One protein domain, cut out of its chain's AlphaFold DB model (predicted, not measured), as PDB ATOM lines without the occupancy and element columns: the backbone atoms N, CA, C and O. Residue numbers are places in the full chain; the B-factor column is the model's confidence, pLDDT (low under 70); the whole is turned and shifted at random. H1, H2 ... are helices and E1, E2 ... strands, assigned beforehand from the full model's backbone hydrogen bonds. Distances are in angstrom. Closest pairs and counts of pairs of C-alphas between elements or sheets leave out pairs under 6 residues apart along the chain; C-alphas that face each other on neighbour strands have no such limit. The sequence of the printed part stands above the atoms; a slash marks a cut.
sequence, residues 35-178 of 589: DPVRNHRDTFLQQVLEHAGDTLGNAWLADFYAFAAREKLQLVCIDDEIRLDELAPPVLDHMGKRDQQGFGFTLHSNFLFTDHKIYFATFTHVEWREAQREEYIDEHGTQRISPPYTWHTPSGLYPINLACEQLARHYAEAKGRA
ATOM      1  N   ASP A  35      31.092 -57.051 -16.837       86.19
ATOM      2  CA  ASP A  35      31.670 -55.767 -16.417       86.19
ATOM      3  C   ASP A  35      31.231 -55.418 -14.982       86.19
ATOM      4  O   ASP A  35      30.161 -54.830 -14.791       86.19
ATOM      5  N   PRO A  36      32.023 -55.766 -13.948       84.81
ATOM      6  CA  PRO A  36      31.649 -55.495 -12.563       84.81
ATOM      7  C   PRO A  36      31.646 -53.997 -12.238       84.81
ATOM      8  O   PRO A  36      30.873 -53.560 -11.388       84.81
ATOM      9  N   VAL A  37      32.479 -53.199 -12.916       87.38
ATOM     10  CA  VAL A  37      32.574 -51.751 -12.685       87.38
ATOM     11  C   VAL A  37      31.319 -51.078 -13.215       87.38
ATOM     12  O   VAL A  37      30.661 -50.346 -12.479       87.38
ATOM     13  N   ARG A  38      30.947 -51.351 -14.469       85.12
ATOM     14  CA  ARG A  38      29.721 -50.808 -15.060       85.12
ATOM     15  C   ARG A  38      28.484 -51.276 -14.304       85.12
ATOM     16  O   ARG A  38      27.638 -50.449 -13.981       85.12
ATOM     17  N   ASN A  39      28.419 -52.555 -13.940       88.31
ATOM     18  CA  ASN A  39      27.300 -53.085 -13.168       88.31
ATOM     19  C   ASN A  39      27.153 -52.418 -11.796       88.31
ATOM     20  O   ASN A  39      26.041 -52.089 -11.384       88.31
ATOM     21  N   HIS A  40      28.268 -52.163 -11.100       90.94
ATOM     22  CA  HIS A  40      28.251 -51.402  -9.849       90.94
ATOM     23  C   HIS A  40      27.604 -50.034 -10.047       90.94
ATOM     24  O   HIS A  40      26.753 -49.654  -9.254       90.94
ATOM     25  N   ARG A  41      27.959 -49.319 -11.120       88.75
ATOM     26  CA  ARG A  41      27.381 -48.002 -11.436       88.75
ATOM     27  C   ARG A  41      25.899 -48.095 -11.794       88.75
ATOM     28  O   ARG A  41      25.093 -47.364 -11.224       88.75
ATOM     29  N   ASP A  42      25.529 -49.025 -12.671       87.75
ATOM     30  CA  ASP A  42      24.147 -49.193 -13.142       87.75
ATOM     31  C   ASP A  42      23.194 -49.673 -12.026       87.75
ATOM     32  O   ASP A  42      21.993 -49.393 -12.075       87.75
ATOM     33  N   THR A  43      23.717 -50.333 -10.987       91.75
ATOM     34  CA  THR A  43      22.948 -50.811  -9.821       91.75
ATOM     35  C   THR A  43      23.235 -50.041  -8.525       91.75
ATOM     36  O   THR A  43      22.695 -50.396  -7.477       91.75
ATOM     37  N   PHE A  44      24.030 -48.966  -8.564       93.44
ATOM     38  CA  PHE A  44      24.537 -48.266  -7.374       93.44
ATOM     39  C   PHE A  44      23.424 -47.828  -6.417       93.44
ATOM     40  O   PHE A  44      23.409 -48.210  -5.250       93.44
ATOM     41  N   LEU A  45      22.440 -47.074  -6.918       92.56
ATOM     42  CA  LEU A  45      21.331 -46.584  -6.096       92.56
ATOM     43  C   LEU A  45      20.489 -47.737  -5.526       92.56
ATOM     44  O   LEU A  45      20.025 -47.645  -4.395       92.56
ATOM     45  N   GLN A  46      20.312 -48.829  -6.283       92.50
ATOM     46  CA  GLN A  46      19.629 -50.025  -5.776       92.50
ATOM     47  C   GLN A  46      20.354 -50.576  -4.549       92.50
ATOM     48  O   GLN A  46      19.728 -50.816  -3.524       92.50
ATOM     49  N   GLN A  47      21.676 -50.725  -4.652       94.31
ATOM     50  CA  GLN A  47      22.517 -51.234  -3.575       94.31
ATOM     51  C   GLN A  47      22.495 -50.317  -2.351       94.31
ATOM     52  O   GLN A  47      22.376 -50.810  -1.235       94.31
ATOM     53  N   VAL A  48      22.554 -48.995  -2.546       95.81
ATOM     54  CA  VAL A  48      22.468 -48.024  -1.443       95.81
ATOM     55  C   VAL A  48      21.126 -48.129  -0.716       95.81
ATOM     56  O   VAL A  48      21.106 -48.176   0.510       95.81
ATOM     57  N   LEU A  49      20.007 -48.202  -1.443       95.38
ATOM     58  CA  LEU A  49      18.673 -48.292  -0.837       95.38
ATOM     59  C   LEU A  49      18.426 -49.645  -0.160       95.38
ATOM     60  O   LEU A  49      17.830 -49.694   0.915       95.38
ATOM     61  N   GLU A  50      18.893 -50.743  -0.751       94.56
ATOM     62  CA  GLU A  50      18.832 -52.056  -0.107       94.56
ATOM     63  C   GLU A  50      19.659 -52.075   1.183       94.56
ATOM     64  O   GLU A  50      19.137 -52.473   2.223       94.56
ATOM     65  N   HIS A  51      20.886 -51.545   1.145       96.38
ATOM     66  CA  HIS A  51      21.748 -51.442   2.321       96.38
ATOM     67  C   HIS A  51      21.146 -50.535   3.405       96.38
ATOM     68  O   HIS A  51      21.230 -50.849   4.592       96.38
ATOM     69  N   ALA A  52      20.470 -49.449   3.021       95.88
ATOM     70  CA  ALA A  52      19.718 -48.613   3.954       95.88
ATOM     71  C   ALA A  52      18.545 -49.380   4.583       95.88
ATOM     72  O   ALA A  52      18.331 -49.306   5.788       95.88
ATOM     73  N   GLY A  53      17.815 -50.181   3.805       93.56
ATOM     74  CA  GLY A  53      16.771 -51.059   4.336       93.56
ATOM     75  C   GLY A  53      17.296 -52.163   5.259       93.56
ATOM     76  O   GLY A  53      16.566 -52.612   6.145       93.56
ATOM     77  N   ASP A  54      18.531 -52.623   5.056       94.00
ATOM     78  CA  ASP A  54      19.215 -53.579   5.932       94.00
ATOM     79  C   ASP A  54      19.667 -52.948   7.250       94.00
ATOM     80  O   ASP A  54      19.481 -53.541   8.310       94.00
ATOM     81  N   THR A  55      20.238 -51.747   7.191       95.69
ATOM     82  CA  THR A  55      20.894 -51.104   8.342       95.69
ATOM     83  C   THR A  55      19.969 -50.190   9.144       95.69
ATOM     84  O   THR A  55      20.080 -50.127  10.365       95.69
ATOM     85  N   LEU A  56      19.037 -49.502   8.479       94.69
ATOM     86  CA  LEU A  56      18.119 -48.512   9.067       94.69
ATOM     87  C   LEU A  56      16.667 -49.016   9.130       94.69
ATOM     88  O   LEU A  56      15.841 -48.452   9.847       94.69
ATOM     89  N   GLY A  57      16.348 -50.088   8.399       93.31
ATOM     90  CA  GLY A  57      15.051 -50.764   8.423       93.31
ATOM     91  C   GLY A  57      14.031 -50.269   7.389       93.31
ATOM     92  O   GLY A  57      14.143 -49.202   6.788       93.31
ATOM     93  N   ASN A  58      12.973 -51.062   7.187       91.12
ATOM     94  CA  ASN A  58      11.951 -50.792   6.164       91.12
ATOM     95  C   ASN A  58      11.091 -49.551   6.472       91.12
ATOM     96  O   ASN A  58      10.638 -48.885   5.543       91.12
ATOM     97  N   ALA A  59      10.886 -49.221   7.755       87.25
ATOM     98  CA  ALA A  59      10.210 -47.982   8.156       87.25
ATOM     99  C   ALA A  59      10.960 -46.748   7.643       87.25
ATOM    100  O   ALA A  59      10.335 -45.829   7.121       87.25
ATOM    101  N   TRP A  60      12.293 -46.758   7.735       92.06
ATOM    102  CA  TRP A  60      13.132 -45.662   7.263       92.06
ATOM    103  C   TRP A  60      13.005 -45.465   5.747       92.06
ATOM    104  O   TRP A  60      12.848 -44.339   5.292       92.06
ATOM    105  N   LEU A  61      12.986 -46.551   4.962       92.81
ATOM    106  CA  LEU A  61      12.777 -46.469   3.508       92.81
ATOM    107  C   LEU A  61      11.414 -45.870   3.145       92.81
ATOM    108  O   LEU A  61      11.320 -45.037   2.244       92.81
ATOM    109  N   ALA A  62      10.358 -46.287   3.846       86.50
ATOM    110  CA  ALA A  62       9.017 -45.761   3.631       86.50
ATOM    111  C   ALA A  62       8.915 -44.269   4.003       86.50
ATOM    112  O   ALA A  62       8.318 -43.495   3.254       86.50
ATOM    113  N   ASP A  63       9.532 -43.863   5.115       85.50
ATOM    114  CA  ASP A  63       9.608 -42.471   5.577       85.50
ATOM    115  C   ASP A  63      10.415 -41.598   4.603       85.50
ATOM    116  O   ASP A  63       9.936 -40.545   4.182       85.50
ATOM    117  N   PHE A  64      11.574 -42.077   4.142       90.44
ATOM    118  CA  PHE A  64      12.374 -41.409   3.112       90.44
ATOM    119  C   PHE A  64      11.579 -41.191   1.820       90.44
ATOM    120  O   PHE A  64      11.577 -40.089   1.268       90.44
ATOM    121  N   TYR A  65      10.873 -42.219   1.345       87.56
ATOM    122  CA  TYR A  65      10.016 -42.099   0.170       87.56
ATOM    123  C   TYR A  65       8.905 -41.059   0.380       87.56
ATOM    124  O   TYR A  65       8.702 -40.200  -0.480       87.56
ATOM    125  N   ALA A  66       8.203 -41.105   1.516       81.31
ATOM    126  CA  ALA A  66       7.116 -40.177   1.817       81.31
ATOM    127  C   ALA A  66       7.613 -38.724   1.874       81.31
ATOM    128  O   ALA A  66       6.983 -37.833   1.298       81.31
ATOM    129  N   PHE A  67       8.770 -38.493   2.499       83.31
ATOM    130  CA  PHE A  67       9.442 -37.198   2.501       83.31
ATOM    131  C   PHE A  67       9.785 -36.738   1.083       83.31
ATOM    132  O   PHE A  67       9.418 -35.631   0.689       83.31
ATOM    133  N   ALA A  68      10.432 -37.594   0.287       85.50
ATOM    134  CA  ALA A  68      10.820 -37.265  -1.079       85.50
ATOM    135  C   ALA A  68       9.608 -36.930  -1.959       85.50
ATOM    136  O   ALA A  68       9.619 -35.916  -2.653       85.50
ATOM    137  N   ALA A  69       8.533 -37.717  -1.886       78.44
ATOM    138  CA  ALA A  69       7.292 -37.433  -2.598       78.44
ATOM    139  C   ALA A  69       6.687 -36.089  -2.155       78.44
ATOM    140  O   ALA A  69       6.349 -35.252  -2.994       78.44
ATOM    141  N   ARG A  70       6.607 -35.825  -0.846       76.69
ATOM    142  CA  ARG A  70       5.997 -34.601  -0.298       76.69
ATOM    143  C   ARG A  70       6.754 -33.328  -0.661       76.69
ATOM    144  O   ARG A  70       6.129 -32.326  -1.024       76.69
ATOM    145  N   GLU A  71       8.076 -33.377  -0.552       79.00
ATOM    146  CA  GLU A  71       8.991 -32.282  -0.883       79.00
ATOM    147  C   GLU A  71       9.279 -32.203  -2.393       79.00
ATOM    148  O   GLU A  71      10.051 -31.353  -2.845       79.00
ATOM    149  N   LYS A  72       8.617 -33.054  -3.193       82.06
ATOM    150  CA  LYS A  72       8.737 -33.130  -4.657       82.06
ATOM    151  C   LYS A  72      10.181 -33.376  -5.112       82.06
ATOM    152  O   LYS A  72      10.594 -32.876  -6.157       82.06
ATOM    153  N   LEU A  73      10.946 -34.115  -4.308       85.06
ATOM    154  CA  LEU A  73      12.361 -34.376  -4.527       85.06
ATOM    155  C   LEU A  73      12.575 -35.380  -5.649       85.06
ATOM    156  O   LEU A  73      11.889 -36.393  -5.741       85.06
ATOM    157  N   GLN A  74      13.601 -35.137  -6.451       86.25
ATOM    158  CA  GLN A  74      14.019 -36.039  -7.515       86.25
ATOM    159  C   GLN A  74      15.472 -36.441  -7.358       86.25
ATOM    160  O   GLN A  74      16.350 -35.590  -7.251       86.25
ATOM    161  N   LEU A  75      15.744 -37.737  -7.407       88.31
ATOM    162  CA  LEU A  75      17.106 -38.244  -7.459       88.31
ATOM    163  C   LEU A  75      17.700 -37.989  -8.848       88.31
ATOM    164  O   LEU A  75      17.069 -38.285  -9.865       88.31
ATOM    165  N   VAL A  76      18.923 -37.467  -8.884       87.44
ATOM    166  CA  VAL A  76      19.670 -37.149 -10.108       87.44
ATOM    167  C   VAL A  76      21.043 -37.803 -10.034       87.44
ATOM    168  O   VAL A  76      21.803 -37.551  -9.100       87.44
ATOM    169  N   CYS A  77      21.356 -38.649 -11.016       87.62
ATOM    170  CA  CYS A  77      22.659 -39.296 -11.121       87.62
ATOM    171  C   CYS A  77      23.641 -38.360 -11.829       87.62
ATOM    172  O   CYS A  77      23.458 -38.034 -13.000       87.62
ATOM    173  N   ILE A  78      24.697 -37.950 -11.137       87.62
ATOM    174  CA  ILE A  78      25.728 -37.050 -11.655       87.62
ATOM    175  C   ILE A  78      26.435 -37.660 -12.867       87.62
ATOM    176  O   ILE A  78      26.727 -36.939 -13.812       87.62
ATOM    177  N   ASP A  79      26.654 -38.974 -12.897       83.81
ATOM    178  CA  ASP A  79      27.230 -39.673 -14.051       83.81
ATOM    179  C   ASP A  79      26.443 -39.410 -15.348       83.81
ATOM    180  O   ASP A  79      27.033 -39.229 -16.415       83.81
ATOM    181  N   ASP A  80      25.110 -39.363 -15.256       77.56
ATOM    182  CA  ASP A  80      24.242 -39.106 -16.405       77.56
ATOM    183  C   ASP A  80      24.308 -37.643 -16.855       77.56
ATOM    184  O   ASP A  80      24.312 -37.393 -18.060       77.56
ATOM    185  N   GLU A  81      24.380 -36.700 -15.912       78.88
ATOM    186  CA  GLU A  81      24.514 -35.260 -16.180       78.88
ATOM    187  C   GLU A  81      25.885 -34.933 -16.792       78.88
ATOM    188  O   GLU A  81      25.983 -34.140 -17.724       78.88
ATOM    189  N   ILE A  82      26.946 -35.592 -16.315       78.00
ATOM    190  CA  ILE A  82      28.307 -35.515 -16.867       78.00
ATOM    191  C   ILE A  82      28.322 -36.028 -18.300       78.00
ATOM    192  O   ILE A  82      28.887 -35.386 -19.180       78.00
ATOM    193  N   ARG A  83      27.694 -37.179 -18.559       71.69
ATOM    194  CA  ARG A  83      27.662 -37.781 -19.900       71.69
ATOM    195  C   ARG A  83      26.989 -36.879 -20.936       71.69
ATOM    196  O   ARG A  83      27.322 -36.982 -22.113       71.69
ATOM    197  N   LEU A  84      26.030 -36.055 -20.518       67.75
ATOM    198  CA  LEU A  84      25.376 -35.078 -21.391       67.75
ATOM    199  C   LEU A  84      26.063 -33.714 -21.418       67.75
ATOM    200  O   LEU A  84      25.588 -32.828 -22.120       67.75
ATOM    201  N   ASP A  85      27.126 -33.530 -20.636       68.19
ATOM    202  CA  ASP A  85      27.724 -32.223 -20.381       68.19
ATOM    203  C   ASP A  85      26.692 -31.186 -19.845       68.19
ATOM    204  O   ASP A  85      26.805 -29.987 -20.081       68.19
ATOM    205  N   GLU A  86      25.682 -31.631 -19.087       69.12
ATOM    206  CA  GLU A  86      24.623 -30.780 -18.501       69.12
ATOM    207  C   GLU A  86      24.891 -30.401 -17.036       69.12
ATOM    208  O   GLU A  86      24.243 -29.509 -16.480       69.12
ATOM    209  N   LEU A  87      25.870 -31.050 -16.396       73.12
ATOM    210  CA  LEU A  87      26.167 -30.811 -14.990       73.12
ATOM    211  C   LEU A  87      26.699 -29.389 -14.750       73.12
ATOM    212  O   LEU A  87      27.779 -29.015 -15.220       73.12
ATOM    213  N   ALA A  88      25.973 -28.633 -13.924       66.06
ATOM    214  CA  ALA A  88      26.421 -27.338 -13.436       66.06
ATOM    215  C   ALA A  88      27.627 -27.506 -12.482       66.06
ATOM    216  O   ALA A  88      27.495 -28.200 -11.468       66.06
ATOM    217  N   PRO A  89      28.773 -26.837 -12.729       66.94
ATOM    218  CA  PRO A  89      29.969 -26.967 -11.890       66.94
ATOM    219  C   PRO A  89      29.752 -26.747 -10.377       66.94
ATOM    220  O   PRO A  89      30.342 -27.501  -9.604       66.94
ATOM    221  N   PRO A  90      28.883 -25.815  -9.919       74.81
ATOM    222  CA  PRO A  90      28.658 -25.599  -8.487       74.81
ATOM    223  C   PRO A  90      28.093 -26.807  -7.725       74.81
ATOM    224  O   PRO A  90      28.308 -26.914  -6.522       74.81
ATOM    225  N   VAL A  91      27.392 -27.735  -8.391       82.62
ATOM    226  CA  VAL A  91      26.854 -28.945  -7.733       82.62
ATOM    227  C   VAL A  91      27.990 -29.793  -7.165       82.62
ATOM    228  O   VAL A  91      27.911 -30.265  -6.033       82.62
ATOM    229  N   LEU A  92      29.073 -29.947  -7.933       81.81
ATOM    230  CA  LEU A  92      30.249 -30.677  -7.478       81.81
ATOM    231  C   LEU A  92      30.952 -29.927  -6.351       81.81
ATOM    232  O   LEU A  92      31.313 -30.551  -5.364       81.81
ATOM    233  N   ASP A  93      31.063 -28.604  -6.401       82.69
ATOM    234  CA  ASP A  93      31.746 -27.841  -5.343       82.69
ATOM    235  C   ASP A  93      31.165 -28.079  -3.934       82.69
ATOM    236  O   ASP A  93      31.884 -27.988  -2.941       82.69
ATOM    237  N   HIS A  94      29.889 -28.463  -3.830       85.69
ATOM    238  CA  HIS A  94      29.264 -28.866  -2.565       85.69
ATOM    239  C   HIS A  94      29.519 -30.327  -2.157       85.69
ATOM    240  O   HIS A  94      29.363 -30.688  -0.991       85.69
ATOM    241  N   MET A  95      29.893 -31.187  -3.098       89.88
ATOM    242  CA  MET A  95      30.038 -32.634  -2.912       89.88
ATOM    243  C   MET A  95      31.492 -33.094  -2.787       89.88
ATOM    244  O   MET A  95      31.755 -34.259  -2.467       89.88
ATOM    245  N   GLY A  96      32.461 -32.204  -2.976       88.81
ATOM    246  CA  GLY A  96      33.877 -32.562  -3.044       88.81
ATOM    247  C   GLY A  96      34.792 -31.363  -3.168       88.81
ATOM    248  O   GLY A  96      34.398 -30.223  -2.941       88.81
ATOM    249  N   LYS A  97      36.045 -31.642  -3.512       89.25
ATOM    250  CA  LYS A  97      37.097 -30.637  -3.619       89.25
ATOM    251  C   LYS A  97      37.742 -30.706  -4.995       89.25
ATOM    252  O   LYS A  97      38.047 -31.792  -5.487       89.25
ATOM    253  N   ARG A  98      37.982 -29.535  -5.581       85.31
ATOM    254  CA  ARG A  98      38.786 -29.401  -6.798       85.31
ATOM    255  C   ARG A  98      40.251 -29.707  -6.507       85.31
ATOM    256  O   ARG A  98      40.761 -29.388  -5.429       85.31
ATOM    257  N   ASP A  99      40.925 -30.321  -7.466       82.06
ATOM    258  CA  ASP A  99      42.372 -30.474  -7.429       82.06
ATOM    259  C   ASP A  99      43.077 -29.107  -7.515       82.06
ATOM    260  O   ASP A  99      42.470 -28.072  -7.798       82.06
ATOM    261  N   GLN A 100      44.381 -29.079  -7.225       66.88
ATOM    262  CA  GLN A 100      45.162 -27.833  -7.209       66.88
ATOM    263  C   GLN A 100      45.259 -27.159  -8.587       66.88
ATOM    264  O   GLN A 100      45.540 -25.966  -8.661       66.88
ATOM    265  N   GLN A 101      45.041 -27.917  -9.662       68.81
ATOM    266  CA  GLN A 101      45.075 -27.429 -11.041       68.81
ATOM    267  C   GLN A 101      43.700 -26.922 -11.505       68.81
ATOM    268  O   GLN A 101      43.616 -26.257 -12.533       68.81
ATOM    269  N   GLY A 102      42.642 -27.172 -10.728       66.69
ATOM    270  CA  GLY A 102      41.282 -26.698 -10.955       66.69
ATOM    271  C   GLY A 102      40.503 -27.465 -12.022       66.69
ATOM    272  O   GLY A 102      39.434 -26.987 -12.391       66.69
ATOM    273  N   PHE A 103      41.007 -28.604 -12.506       74.81
ATOM    274  CA  PHE A 103      40.432 -29.393 -13.611       74.81
ATOM    275  C   PHE A 103      40.038 -30.818 -13.206       74.81
ATOM    276  O   PHE A 103      39.324 -31.497 -13.942       74.81
ATOM    277  N   GLY A 104      40.478 -31.272 -12.040       81.38
ATOM    278  CA  GLY A 104      40.083 -32.526 -11.418       81.38
ATOM    279  C   GLY A 104      39.247 -32.287 -10.172       81.38
ATOM    280  O   GLY A 104      39.281 -31.221  -9.551       81.38
ATOM    281  N   PHE A 105      38.469 -33.291  -9.798       85.81
ATOM    282  CA  PHE A 105      37.565 -33.206  -8.670       85.81
ATOM    283  C   PHE A 105      37.449 -34.543  -7.941       85.81
ATOM    284  O   PHE A 105      37.193 -35.583  -8.552       85.81
ATOM    285  N   THR A 106      37.602 -34.490  -6.617       91.12
ATOM    286  CA  THR A 106      37.471 -35.637  -5.715       91.12
ATOM    287  C   THR A 106      36.220 -35.482  -4.862       91.12
ATOM    288  O   THR A 106      36.092 -34.526  -4.093       91.12
ATOM    289  N   LEU A 107      35.312 -36.453  -4.957       91.19
ATOM    290  CA  LEU A 107      34.110 -36.523  -4.131       91.19
ATOM    291  C   LEU A 107      34.460 -36.911  -2.692       91.19
ATOM    292  O   LEU A 107      35.083 -37.942  -2.447       91.19
ATOM    293  N   HIS A 108      33.966 -36.130  -1.734       88.00
ATOM    294  CA  HIS A 108      33.982 -36.474  -0.306       88.00
ATOM    295  C   HIS A 108      32.580 -36.738   0.269       88.00
ATOM    296  O   HIS A 108      32.458 -37.344   1.331       88.00
ATOM    297  N   SER A 109      31.520 -36.360  -0.457       91.12
ATOM    298  CA  SER A 109      30.115 -36.592  -0.106       91.12
ATOM    299  C   SER A 109      29.360 -37.101  -1.330       91.12
ATOM    300  O   SER A 109      29.450 -36.513  -2.404       91.12
ATOM    301  N   ASN A 110      28.626 -38.197  -1.175       92.69
ATOM    302  CA  ASN A 110      27.902 -38.859  -2.249       92.69
ATOM    303  C   ASN A 110      26.562 -38.215  -2.554       92.69
ATOM    304  O   ASN A 110      26.145 -38.280  -3.698       92.69
ATOM    305  N   PHE A 111      25.905 -37.614  -1.562       93.12
ATOM    306  CA  PHE A 111      24.577 -37.037  -1.718       93.12
ATOM    307  C   PHE A 111      24.587 -35.531  -1.461       93.12
ATOM    308  O   PHE A 111      25.294 -35.052  -0.571       93.12
ATOM    309  N   LEU A 112      23.776 -34.801  -2.229       92.50
ATOM    310  CA  LEU A 112      23.478 -33.383  -2.025       92.50
ATOM    311  C   LEU A 112      21.983 -33.128  -2.227       92.50
ATOM    312  O   LEU A 112      21.432 -33.434  -3.282       92.50
ATOM    313  N   PHE A 113      21.348 -32.524  -1.226       92.00
ATOM    314  CA  PHE A 113      19.937 -32.142  -1.251       92.00
ATOM    315  C   PHE A 113      19.837 -30.641  -1.538       92.00
ATOM    316  O   PHE A 113      20.201 -29.829  -0.687       92.00
ATOM    317  N   THR A 114      19.362 -30.267  -2.726       88.94
ATOM    318  CA  THR A 114      19.170 -28.863  -3.131       88.94
ATOM    319  C   THR A 114      18.122 -28.753  -4.234       88.94
ATOM    320  O   THR A 114      17.992 -29.666  -5.041       88.94
ATOM    321  N   ASP A 115      17.372 -27.651  -4.284       84.62
ATOM    322  CA  ASP A 115      16.471 -27.298  -5.398       84.62
ATOM    323  C   ASP A 115      15.515 -28.416  -5.848       84.62
ATOM    324  O   ASP A 115      15.398 -28.729  -7.035       84.62
ATOM    325  N   HIS A 116      14.837 -29.053  -4.890       86.12
ATOM    326  CA  HIS A 116      13.966 -30.214  -5.126       86.12
ATOM    327  C   HIS A 116      14.668 -31.406  -5.804       86.12
ATOM    328  O   HIS A 116      14.032 -32.251  -6.440       86.12
ATOM    329  N   LYS A 117      15.989 -31.504  -5.663       88.25
ATOM    330  CA  LYS A 117      16.813 -32.588  -6.187       88.25
ATOM    331  C   LYS A 117      17.671 -33.204  -5.091       88.25
ATOM    332  O   LYS A 117      18.082 -32.551  -4.132       88.25
ATOM    333  N   ILE A 118      17.945 -34.485  -5.273       92.06
ATOM    334  CA  ILE A 118      18.901 -35.267  -4.506       92.06
ATOM    335  C   ILE A 118      19.944 -35.754  -5.509       92.06
ATOM    336  O   ILE A 118      19.733 -36.733  -6.225       92.06
ATOM    337  N   TYR A 119      21.053 -35.035  -5.610       92.19
ATOM    338  CA  TYR A 119      22.154 -35.429  -6.478       92.19
ATOM    339  C   TYR A 119      22.926 -36.577  -5.845       92.19
ATOM    340  O   TYR A 119      23.166 -36.553  -4.638       92.19
ATOM    341  N   PHE A 120      23.327 -37.554  -6.657       93.62
ATOM    342  CA  PHE A 120      24.235 -38.617  -6.246       93.62
ATOM    343  C   PHE A 120      25.225 -38.992  -7.344       93.62
ATOM    344  O   PHE A 120      24.933 -38.816  -8.522       93.62
ATOM    345  N   ALA A 121      26.387 -39.527  -6.975       92.62
ATOM    346  CA  ALA A 121      27.419 -39.960  -7.922       92.62
ATOM    347  C   ALA A 121      27.793 -41.430  -7.709       92.62
ATOM    348  O   ALA A 121      27.750 -41.924  -6.588       92.62
ATOM    349  N   THR A 122      28.207 -42.139  -8.758       93.00
ATOM    350  CA  THR A 122      28.647 -43.546  -8.625       93.00
ATOM    351  C   THR A 122      30.173 -43.711  -8.592       93.00
ATOM    352  O   THR A 122      30.695 -44.797  -8.323       93.00
ATOM    353  N   PHE A 123      30.902 -42.623  -8.831       92.12
ATOM    354  CA  PHE A 123      32.361 -42.545  -8.918       92.12
ATOM    355  C   PHE A 123      32.963 -41.797  -7.725       92.12
ATOM    356  O   PHE A 123      32.229 -41.239  -6.918       92.12
ATOM    357  N   THR A 124      34.295 -41.754  -7.611       93.56
ATOM    358  CA  THR A 124      34.990 -40.932  -6.595       93.56
ATOM    359  C   THR A 124      35.771 -39.769  -7.194       93.56
ATOM    360  O   THR A 124      35.978 -38.772  -6.505       93.56
ATOM    361  N   HIS A 125      36.175 -39.868  -8.462       91.44
ATOM    362  CA  HIS A 125      36.950 -38.844  -9.153       91.44
ATOM    363  C   HIS A 125      36.397 -38.558 -10.549       91.44
ATOM    364  O   HIS A 125      35.939 -39.463 -11.253       91.44
ATOM    365  N   VAL A 126      36.473 -37.299 -10.968       87.75
ATOM    366  CA  VAL A 126      36.210 -36.882 -12.348       87.75
ATOM    367  C   VAL A 126      37.123 -35.718 -12.713       87.75
ATOM    368  O   VAL A 126      37.471 -34.905 -11.863       87.75
ATOM    369  N   GLU A 127      37.502 -35.639 -13.983       84.00
ATOM    370  CA  GLU A 127      38.256 -34.519 -14.545       84.00
ATOM    371  C   GLU A 127      37.455 -33.881 -15.680       84.00
ATOM    372  O   GLU A 127      36.647 -34.545 -16.332       84.00
ATOM    373  N   TRP A 128      37.694 -32.608 -15.961       80.81
ATOM    374  CA  TRP A 128      37.233 -31.945 -17.176       80.81
ATOM    375  C   TRP A 128      38.392 -31.221 -17.844       80.81
ATOM    376  O   TRP A 128      39.400 -30.889 -17.224       80.81
ATOM    377  N   ARG A 129      38.245 -30.958 -19.138       76.69
ATOM    378  CA  ARG A 129      39.180 -30.131 -19.903       76.69
ATOM    379  C   ARG A 129      38.424 -29.071 -20.659       76.69
ATOM    380  O   ARG A 129      37.293 -29.304 -21.073       76.69
ATOM    381  N   GLU A 130      39.062 -27.923 -20.842       76.94
ATOM    382  CA  GLU A 130      38.542 -26.882 -21.715       76.94
ATOM    383  C   GLU A 130      38.404 -27.424 -23.143       76.94
ATOM    384  O   GLU A 130      39.281 -28.126 -23.655       76.94
ATOM    385  N   ALA A 131      37.271 -27.124 -23.763       73.75
ATOM    386  CA  ALA A 131      36.934 -27.564 -25.103       73.75
ATOM    387  C   ALA A 131      36.265 -26.415 -25.853       73.75
ATOM    388  O   ALA A 131      35.573 -25.580 -25.266       73.75
ATOM    389  N   GLN A 132      36.463 -26.368 -27.172       76.94
ATOM    390  CA  GLN A 132      35.706 -25.428 -27.988       76.94
ATOM    391  C   GLN A 132      34.216 -25.746 -27.885       76.94
ATOM    392  O   GLN A 132      33.816 -26.908 -27.878       76.94
ATOM    393  N   ARG A 133      33.401 -24.693 -27.810       77.31
ATOM    394  CA  ARG A 133      31.951 -24.841 -27.844       77.31
ATOM    395  C   ARG A 133      31.543 -25.351 -29.214       77.31
ATOM    396  O   ARG A 133      31.832 -24.715 -30.227       77.31
ATOM    397  N   GLU A 134      30.853 -26.474 -29.227       71.06
ATOM    398  CA  GLU A 134      30.326 -27.074 -30.435       71.06
ATOM    399  C   GLU A 134      28.815 -26.857 -30.484       71.06
ATOM    400  O   GLU A 134      28.092 -27.157 -29.533       71.06
ATOM    401  N   GLU A 135      28.331 -26.343 -31.613       75.81
ATOM    402  CA  GLU A 135      26.908 -26.397 -31.927       75.81
ATOM    403  C   GLU A 135      26.555 -27.811 -32.379       75.81
ATOM    404  O   GLU A 135      27.072 -28.323 -33.379       75.81
ATOM    405  N   TYR A 136      25.643 -28.445 -31.657       61.66
ATOM    406  CA  TYR A 136      25.134 -29.758 -32.006       61.66
ATOM    407  C   TYR A 136      23.615 -29.747 -32.062       61.66
ATOM    408  O   TYR A 136      22.940 -28.921 -31.459       61.66
ATOM    409  N   ILE A 137      23.083 -30.678 -32.844       55.88
ATOM    410  CA  ILE A 137      21.662 -30.990 -32.832       55.88
ATOM    411  C   ILE A 137      21.538 -32.224 -31.951       55.88
ATOM    412  O   ILE A 137      22.192 -33.236 -32.230       55.88
ATOM    413  N   ASP A 138      20.789 -32.112 -30.861       52.06
ATOM    414  CA  ASP A 138      20.564 -33.233 -29.956       52.06
ATOM    415  C   ASP A 138      19.722 -34.339 -30.619       52.06
ATOM    416  O   ASP A 138      19.279 -34.245 -31.766       52.06
ATOM    417  N   GLU A 139      19.527 -35.440 -29.900       41.53
ATOM    418  CA  GLU A 139      18.743 -36.597 -30.351       41.53
ATOM    419  C   GLU A 139      17.274 -36.279 -30.692       41.53
ATOM    420  O   GLU A 139      16.613 -37.101 -31.329       41.53
ATOM    421  N   HIS A 140      16.790 -35.081 -30.352       44.12
ATOM    422  CA  HIS A 140      15.419 -34.619 -30.581       44.12
ATOM    423  C   HIS A 140      15.328 -33.531 -31.652       44.12
ATOM    424  O   HIS A 140      14.242 -33.027 -31.926       44.12
ATOM    425  N   GLY A 141      16.441 -33.192 -32.306       51.88
ATOM    426  CA  GLY A 141      16.451 -32.184 -33.363       51.88
ATOM    427  C   GLY A 141      16.633 -30.749 -32.862       51.88
ATOM    428  O   GLY A 141      16.555 -29.828 -33.675       51.88
ATOM    429  N   THR A 142      16.903 -30.539 -31.572       59.69
ATOM    430  CA  THR A 142      17.075 -29.197 -30.993       59.69
ATOM    431  C   THR A 142      18.521 -28.743 -31.122       59.69
ATOM    432  O   THR A 142      19.448 -29.498 -30.827       59.69
ATOM    433  N   GLN A 143      18.732 -27.495 -31.546       67.56
ATOM    434  CA  GLN A 143      20.067 -26.901 -31.614       67.56
ATOM    435  C   GLN A 143      20.537 -26.528 -30.200       67.56
ATOM    436  O   GLN A 143      19.879 -25.774 -29.482       67.56
ATOM    437  N   ARG A 144      21.674 -27.082 -29.792       66.62
ATOM    438  CA  ARG A 144      22.316 -26.905 -28.488       66.62
ATOM    439  C   ARG A 144      23.762 -26.467 -28.693       66.62
ATOM    440  O   ARG A 144      24.362 -26.730 -29.733       66.62
ATOM    441  N   ILE A 145      24.316 -25.800 -27.686       71.56
ATOM    442  CA  ILE A 145      25.726 -25.406 -27.641       71.56
ATOM    443  C   ILE A 145      26.353 -26.156 -26.475       71.56
ATOM    444  O   ILE A 145      25.837 -26.074 -25.359       71.56
ATOM    445  N   SER A 146      27.442 -26.883 -26.724       67.31
ATOM    446  CA  SER A 146      28.160 -27.578 -25.656       67.31
ATOM    447  C   SER A 146      28.721 -26.571 -24.643       67.31
ATOM    448  O   SER A 146      29.048 -25.429 -25.003       67.31
ATOM    449  N   PRO A 147      28.877 -26.957 -23.367       68.25
ATOM    450  CA  PRO A 147      29.646 -26.142 -22.438       68.25
ATOM    451  C   PRO A 147      31.090 -25.944 -22.943       68.25
ATOM    452  O   PRO A 147      31.577 -26.710 -23.777       68.25
ATOM    453  N   PRO A 148      31.803 -24.913 -22.447       71.56
ATOM    454  CA  PRO A 148      33.190 -24.620 -22.834       71.56
ATOM    455  C   PRO A 148      34.209 -25.639 -22.287       71.56
ATOM    456  O   PRO A 148      35.408 -25.381 -22.254       71.56
ATOM    457  N   TYR A 149      33.745 -26.779 -21.790       72.44
ATOM    458  CA  TYR A 149      34.559 -27.853 -21.254       72.44
ATOM    459  C   TYR A 149      33.895 -29.190 -21.570       72.44
ATOM    460  O   TYR A 149      32.688 -29.257 -21.772       72.44
ATOM    461  N   THR A 150      34.684 -30.255 -21.582       71.69
ATOM    462  CA  THR A 150      34.203 -31.633 -21.731       71.69
ATOM    463  C   THR A 150      34.658 -32.475 -20.559       71.69
ATOM    464  O   THR A 150      35.820 -32.380 -20.141       71.69
ATOM    465  N   TRP A 151      33.774 -33.337 -20.067       75.00
ATOM    466  CA  TRP A 151      34.102 -34.253 -18.982       75.00
ATOM    467  C   TRP A 151      34.899 -35.481 -19.447       75.00
ATOM    468  O   TRP A 151      34.648 -36.089 -20.495       75.00
ATOM    469  N   HIS A 152      35.848 -35.893 -18.612       75.75
ATOM    470  CA  HIS A 152      36.511 -37.187 -18.699       75.75
ATOM    471  C   HIS A 152      35.616 -38.304 -18.169       75.75
ATOM    472  O   HIS A 152      34.653 -38.078 -17.438       75.75
ATOM    473  N   THR A 153      35.961 -39.541 -18.528       75.69
ATOM    474  CA  THR A 153      35.306 -40.728 -17.975       75.69
ATOM    475  C   THR A 153      35.479 -40.736 -16.451       75.69
ATOM    476  O   THR A 153      36.625 -40.765 -15.994       75.69
ATOM    477  N   PRO A 154      34.386 -40.751 -15.663       85.00
ATOM    478  CA  PRO A 154      34.488 -40.814 -14.212       85.00
ATOM    479  C   PRO A 154      35.273 -42.048 -13.766       85.00
ATOM    480  O   PRO A 154      35.127 -43.128 -14.356       85.00
ATOM    481  N   SER A 155      36.078 -41.918 -12.713       88.12
ATOM    482  CA  SER A 155      36.963 -42.969 -12.209       88.12
ATOM    483  C   SER A 155      36.758 -43.245 -10.715       88.12
ATOM    484  O   SER A 155      36.188 -42.452  -9.958       88.12
ATOM    485  N   GLY A 156      37.163 -44.448 -10.306       91.94
ATOM    486  CA  GLY A 156      36.823 -45.003  -8.999       91.94
ATOM    487  C   GLY A 156      35.349 -45.407  -8.880       91.94
ATOM    488  O   GLY A 156      34.523 -45.120  -9.754       91.94
ATOM    489  N   LEU A 157      35.045 -46.118  -7.794       94.50
ATOM    490  CA  LEU A 157      33.702 -46.552  -7.417       94.50
ATOM    491  C   LEU A 157      33.403 -46.008  -6.025       94.50
ATOM    492  O   LEU A 157      34.192 -46.229  -5.102       94.50
ATOM    493  N   TYR A 158      32.293 -45.289  -5.870       95.75
ATOM    494  CA  TYR A 158      31.915 -44.794  -4.550       95.75
ATOM    495  C   TYR A 158      31.484 -45.978  -3.657       95.75
ATOM    496  O   TYR A 158      30.723 -46.833  -4.123       95.75
ATOM    497  N   PRO A 159      31.954 -46.079  -2.396       96.31
ATOM    498  CA  PRO A 159      31.581 -47.185  -1.512       96.31
ATOM    499  C   PRO A 159      30.104 -47.132  -1.088       96.31
ATOM    500  O   PRO A 159      29.637 -46.096  -0.617       96.31
ATOM    501  N   ILE A 160      29.390 -48.262  -1.180       96.38
ATOM    502  CA  ILE A 160      27.956 -48.360  -0.835       96.38
ATOM    503  C   ILE A 160      27.689 -47.994   0.629       96.38
ATOM    504  O   ILE A 160      26.797 -47.193   0.899       96.38
ATOM    505  N   ASN A 161      28.484 -48.527   1.563       96.44
ATOM    506  CA  ASN A 161      28.294 -48.280   2.998       96.44
ATOM    507  C   ASN A 161      28.401 -46.782   3.320       96.44
ATOM    508  O   ASN A 161      27.511 -46.211   3.943       96.44
ATOM    509  N   LEU A 162      29.444 -46.122   2.800       96.44
ATOM    510  CA  LEU A 162      29.654 -44.689   3.002       96.44
ATOM    511  C   LEU A 162      28.537 -43.854   2.360       96.44
ATOM    512  O   LEU A 162      28.058 -42.894   2.961       96.44
ATOM    513  N   ALA A 163      28.098 -44.223   1.154       96.88
ATOM    514  CA  ALA A 163      26.983 -43.559   0.488       96.88
ATOM    515  C   ALA A 163      25.679 -43.686   1.292       96.88
ATOM    516  O   ALA A 163      24.953 -42.705   1.431       96.88
ATOM    517  N   CYS A 164      25.406 -44.856   1.875       97.12
ATOM    518  CA  CYS A 164      24.243 -45.088   2.732       97.12
ATOM    519  C   CYS A 164      24.279 -44.239   4.010       97.12
ATOM    520  O   CYS A 164      23.299 -43.570   4.336       97.12
ATOM    521  N   GLU A 165      25.417 -44.201   4.709       96.25
ATOM    522  CA  GLU A 165      25.597 -43.353   5.896       96.25
ATOM    523  C   GLU A 165      25.369 -41.870   5.579       96.25
ATOM    524  O   GLU A 165      24.730 -41.142   6.341       96.25
ATOM    525  N   GLN A 166      25.879 -41.410   4.437       95.75
ATOM    526  CA  GLN A 166      25.717 -40.027   3.998       95.75
ATOM    527  C   GLN A 166      24.288 -39.729   3.542       95.75
ATOM    528  O   GLN A 166      23.783 -38.656   3.861       95.75
ATOM    529  N   LEU A 167      23.612 -40.662   2.863       96.06
ATOM    530  CA  LEU A 167      22.194 -40.531   2.528       96.06
ATOM    531  C   LEU A 167      21.364 -40.325   3.797       96.06
ATOM    532  O   LEU A 167      20.569 -39.393   3.855       96.06
ATOM    533  N   ALA A 168      21.584 -41.153   4.821       96.12
ATOM    534  CA  ALA A 168      20.872 -41.061   6.091       96.12
ATOM    535  C   ALA A 168      21.108 -39.723   6.800       96.12
ATOM    536  O   ALA A 168      20.159 -39.087   7.261       96.12
ATOM    537  N   ARG A 169      22.365 -39.268   6.843       95.50
ATOM    538  CA  ARG A 169      22.749 -37.992   7.456       95.50
ATOM    539  C   ARG A 169      22.116 -36.801   6.742       95.50
ATOM    540  O   ARG A 169      21.419 -36.012   7.372       95.50
ATOM    541  N   HIS A 170      22.304 -36.705   5.427       94.12
ATOM    542  CA  HIS A 170      21.770 -35.604   4.621       94.12
ATOM    543  C   HIS A 170      20.245 -35.605   4.591       94.12
ATOM    544  O   HIS A 170      19.628 -34.540   4.610       94.12
ATOM    545  N   TYR A 171      19.629 -36.789   4.613       93.69
ATOM    546  CA  TYR A 171      18.190 -36.924   4.788       93.69
ATOM    547  C   TYR A 171      17.728 -36.331   6.126       93.69
ATOM    548  O   TYR A 171      16.819 -35.503   6.132       93.69
ATOM    549  N   ALA A 172      18.367 -36.682   7.246       91.25
ATOM    550  CA  ALA A 172      18.018 -36.135   8.558       91.25
ATOM    551  C   ALA A 172      18.179 -34.602   8.613       91.25
ATOM    552  O   ALA A 172      17.300 -33.902   9.119       91.25
ATOM    553  N   GLU A 173      19.252 -34.064   8.029       91.00
ATOM    554  CA  GLU A 173      19.482 -32.617   7.919       91.00
ATOM    555  C   GLU A 173      18.438 -31.914   7.039       91.00
ATOM    556  O   GLU A 173      17.973 -30.816   7.357       91.00
ATOM    557  N   ALA A 174      18.053 -32.516   5.912       89.19
ATOM    558  CA  ALA A 174      17.001 -31.992   5.043       89.19
ATOM    559  C   ALA A 174      15.635 -32.020   5.746       89.19
ATOM    560  O   ALA A 174      14.924 -31.013   5.751       89.19
ATOM    561  N   LYS A 175      15.310 -33.132   6.415       84.62
ATOM    562  CA  LYS A 175      14.088 -33.318   7.208       84.62
ATOM    563  C   LYS A 175      13.975 -32.277   8.325       84.62
ATOM    564  O   LYS A 175      12.909 -31.698   8.511       84.62
ATOM    565  N   GLY A 176      15.077 -31.975   9.016       81.31
ATOM    566  CA  GLY A 176      15.127 -30.941  10.058       81.31
ATOM    567  C   GLY A 176      14.891 -29.514   9.544       81.31
ATOM    568  O   GLY A 176      14.349 -28.682  10.267       81.31
ATOM    569  N   ARG A 177      15.253 -29.223   8.288       81.69
ATOM    570  CA  ARG A 177      15.065 -27.900   7.659       81.69
ATOM    571  C   ARG A 177      13.683 -27.714   7.023       81.69
ATOM    572  O   ARG A 177      13.240 -26.578   6.845       81.69
ATOM    573  N   ALA A 178      12.998 -28.801   6.677       76.88
ATOM    574  CA  ALA A 178      11.713 -28.761   5.987       76.88
ATOM    575  C   ALA A 178      10.564 -28.352   6.933       76.88
ATOM    576  O   ALA A 178      10.006 -29.168   7.667       76.88
TER     577      ALA A 178
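Overview. This is residues 35 to 178 of the 589 residues of an uncharacterized protein of Pseudomonas sp. JY-Q (UniProt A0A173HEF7). In the middle of an elongated body lies a small sheet of three strands, E1, E5 and E4, with the long helix H6 packed along one face and short H5 over the other. H2 and H3 make one end together with H6; toward the other end come the curled sheet E2, E3, E6, E9 and, farthest out, the small hairpin E7 and E8. The printed part has 144 residues with six named helices and nine named strands, in the order H1 H2 H3 E1 H4 H5 E2 E3 E4 E5 E6 E7 E8 E9 H6 along the chain, and its class is mixed, helices and strands. The curled sheet is antiparallel, the three-stranded one mixed. The whole is compact, with a radius of gyration of the C-alphas of 16.5 A, and spans 49 by 31 by 30 A.

Along the chain. Find C-alpha 36 at (31.649, -55.495, -12.563); there H1 begins and runs to residue 42. Next come H2, residues 44 to 55, 16.4 A long, and H3, residues 58 to 70, 18.4 A. Read on through E1, 74 to 77, H4, 78 to 83, H5, 89 to 95, E2, 96 to 98, and E3, 104 to 107. E4, 111 to 114, E5, 117 to 120, and E6, 125 to 130, 17.4 A long, follow. Then come E7, 135 to 137, E8, 143 to 145, and E9, 149 to 151. H6, residues 160 to 177, runs 25.6 A to C-alpha 177 at (15.065, -27.900, 7.659).

Arrangement. Start at inner strand E5: E1 is parallel to it, with N 118 and O 74 2.8 A apart, and E4 forms a hairpin with it, with N 117 and O 114 2.8 A apart. H6 is on this sheet at a height of 7.7 A, along E4 at 17 degrees on the local plane; the closest C-alphas are those of Phe 111 and Leu 167, 6.0 A. H5 is on the opposite face and only just over E4, with 3 C-alphas falling on it. H2 touches H6 about perpendicular, at 77 degrees, closest at the C-alphas of Val 48 and Cys 164, 5.4 A. In the other sheet look for N 97 and O 106 at 2.9 A, E2 to E3; N 105 and O 126 at 2.8 A, E3 to E6; and N 150 and O 129 at 2.8 A, E6 to E9. H4 and H5 only graze that sheet. In E7 and E8, N 144 and O 136 are 2.8 A apart. Every O i to N i+4 pair is within hydrogen-bond range in H1, H2, H3, H4 and H6, and 2 of 3 in H5.

Size, cuts and confidence. The C-alphas of Ala 59 and Gln 132 are the two farthest apart, 49.6 A. The printed part has no cut, and no link is long. Look for pLDDT under 70 at residues 84 to 86, 88 to 89, 100 to 102, 136 to 144 and 146 to 147.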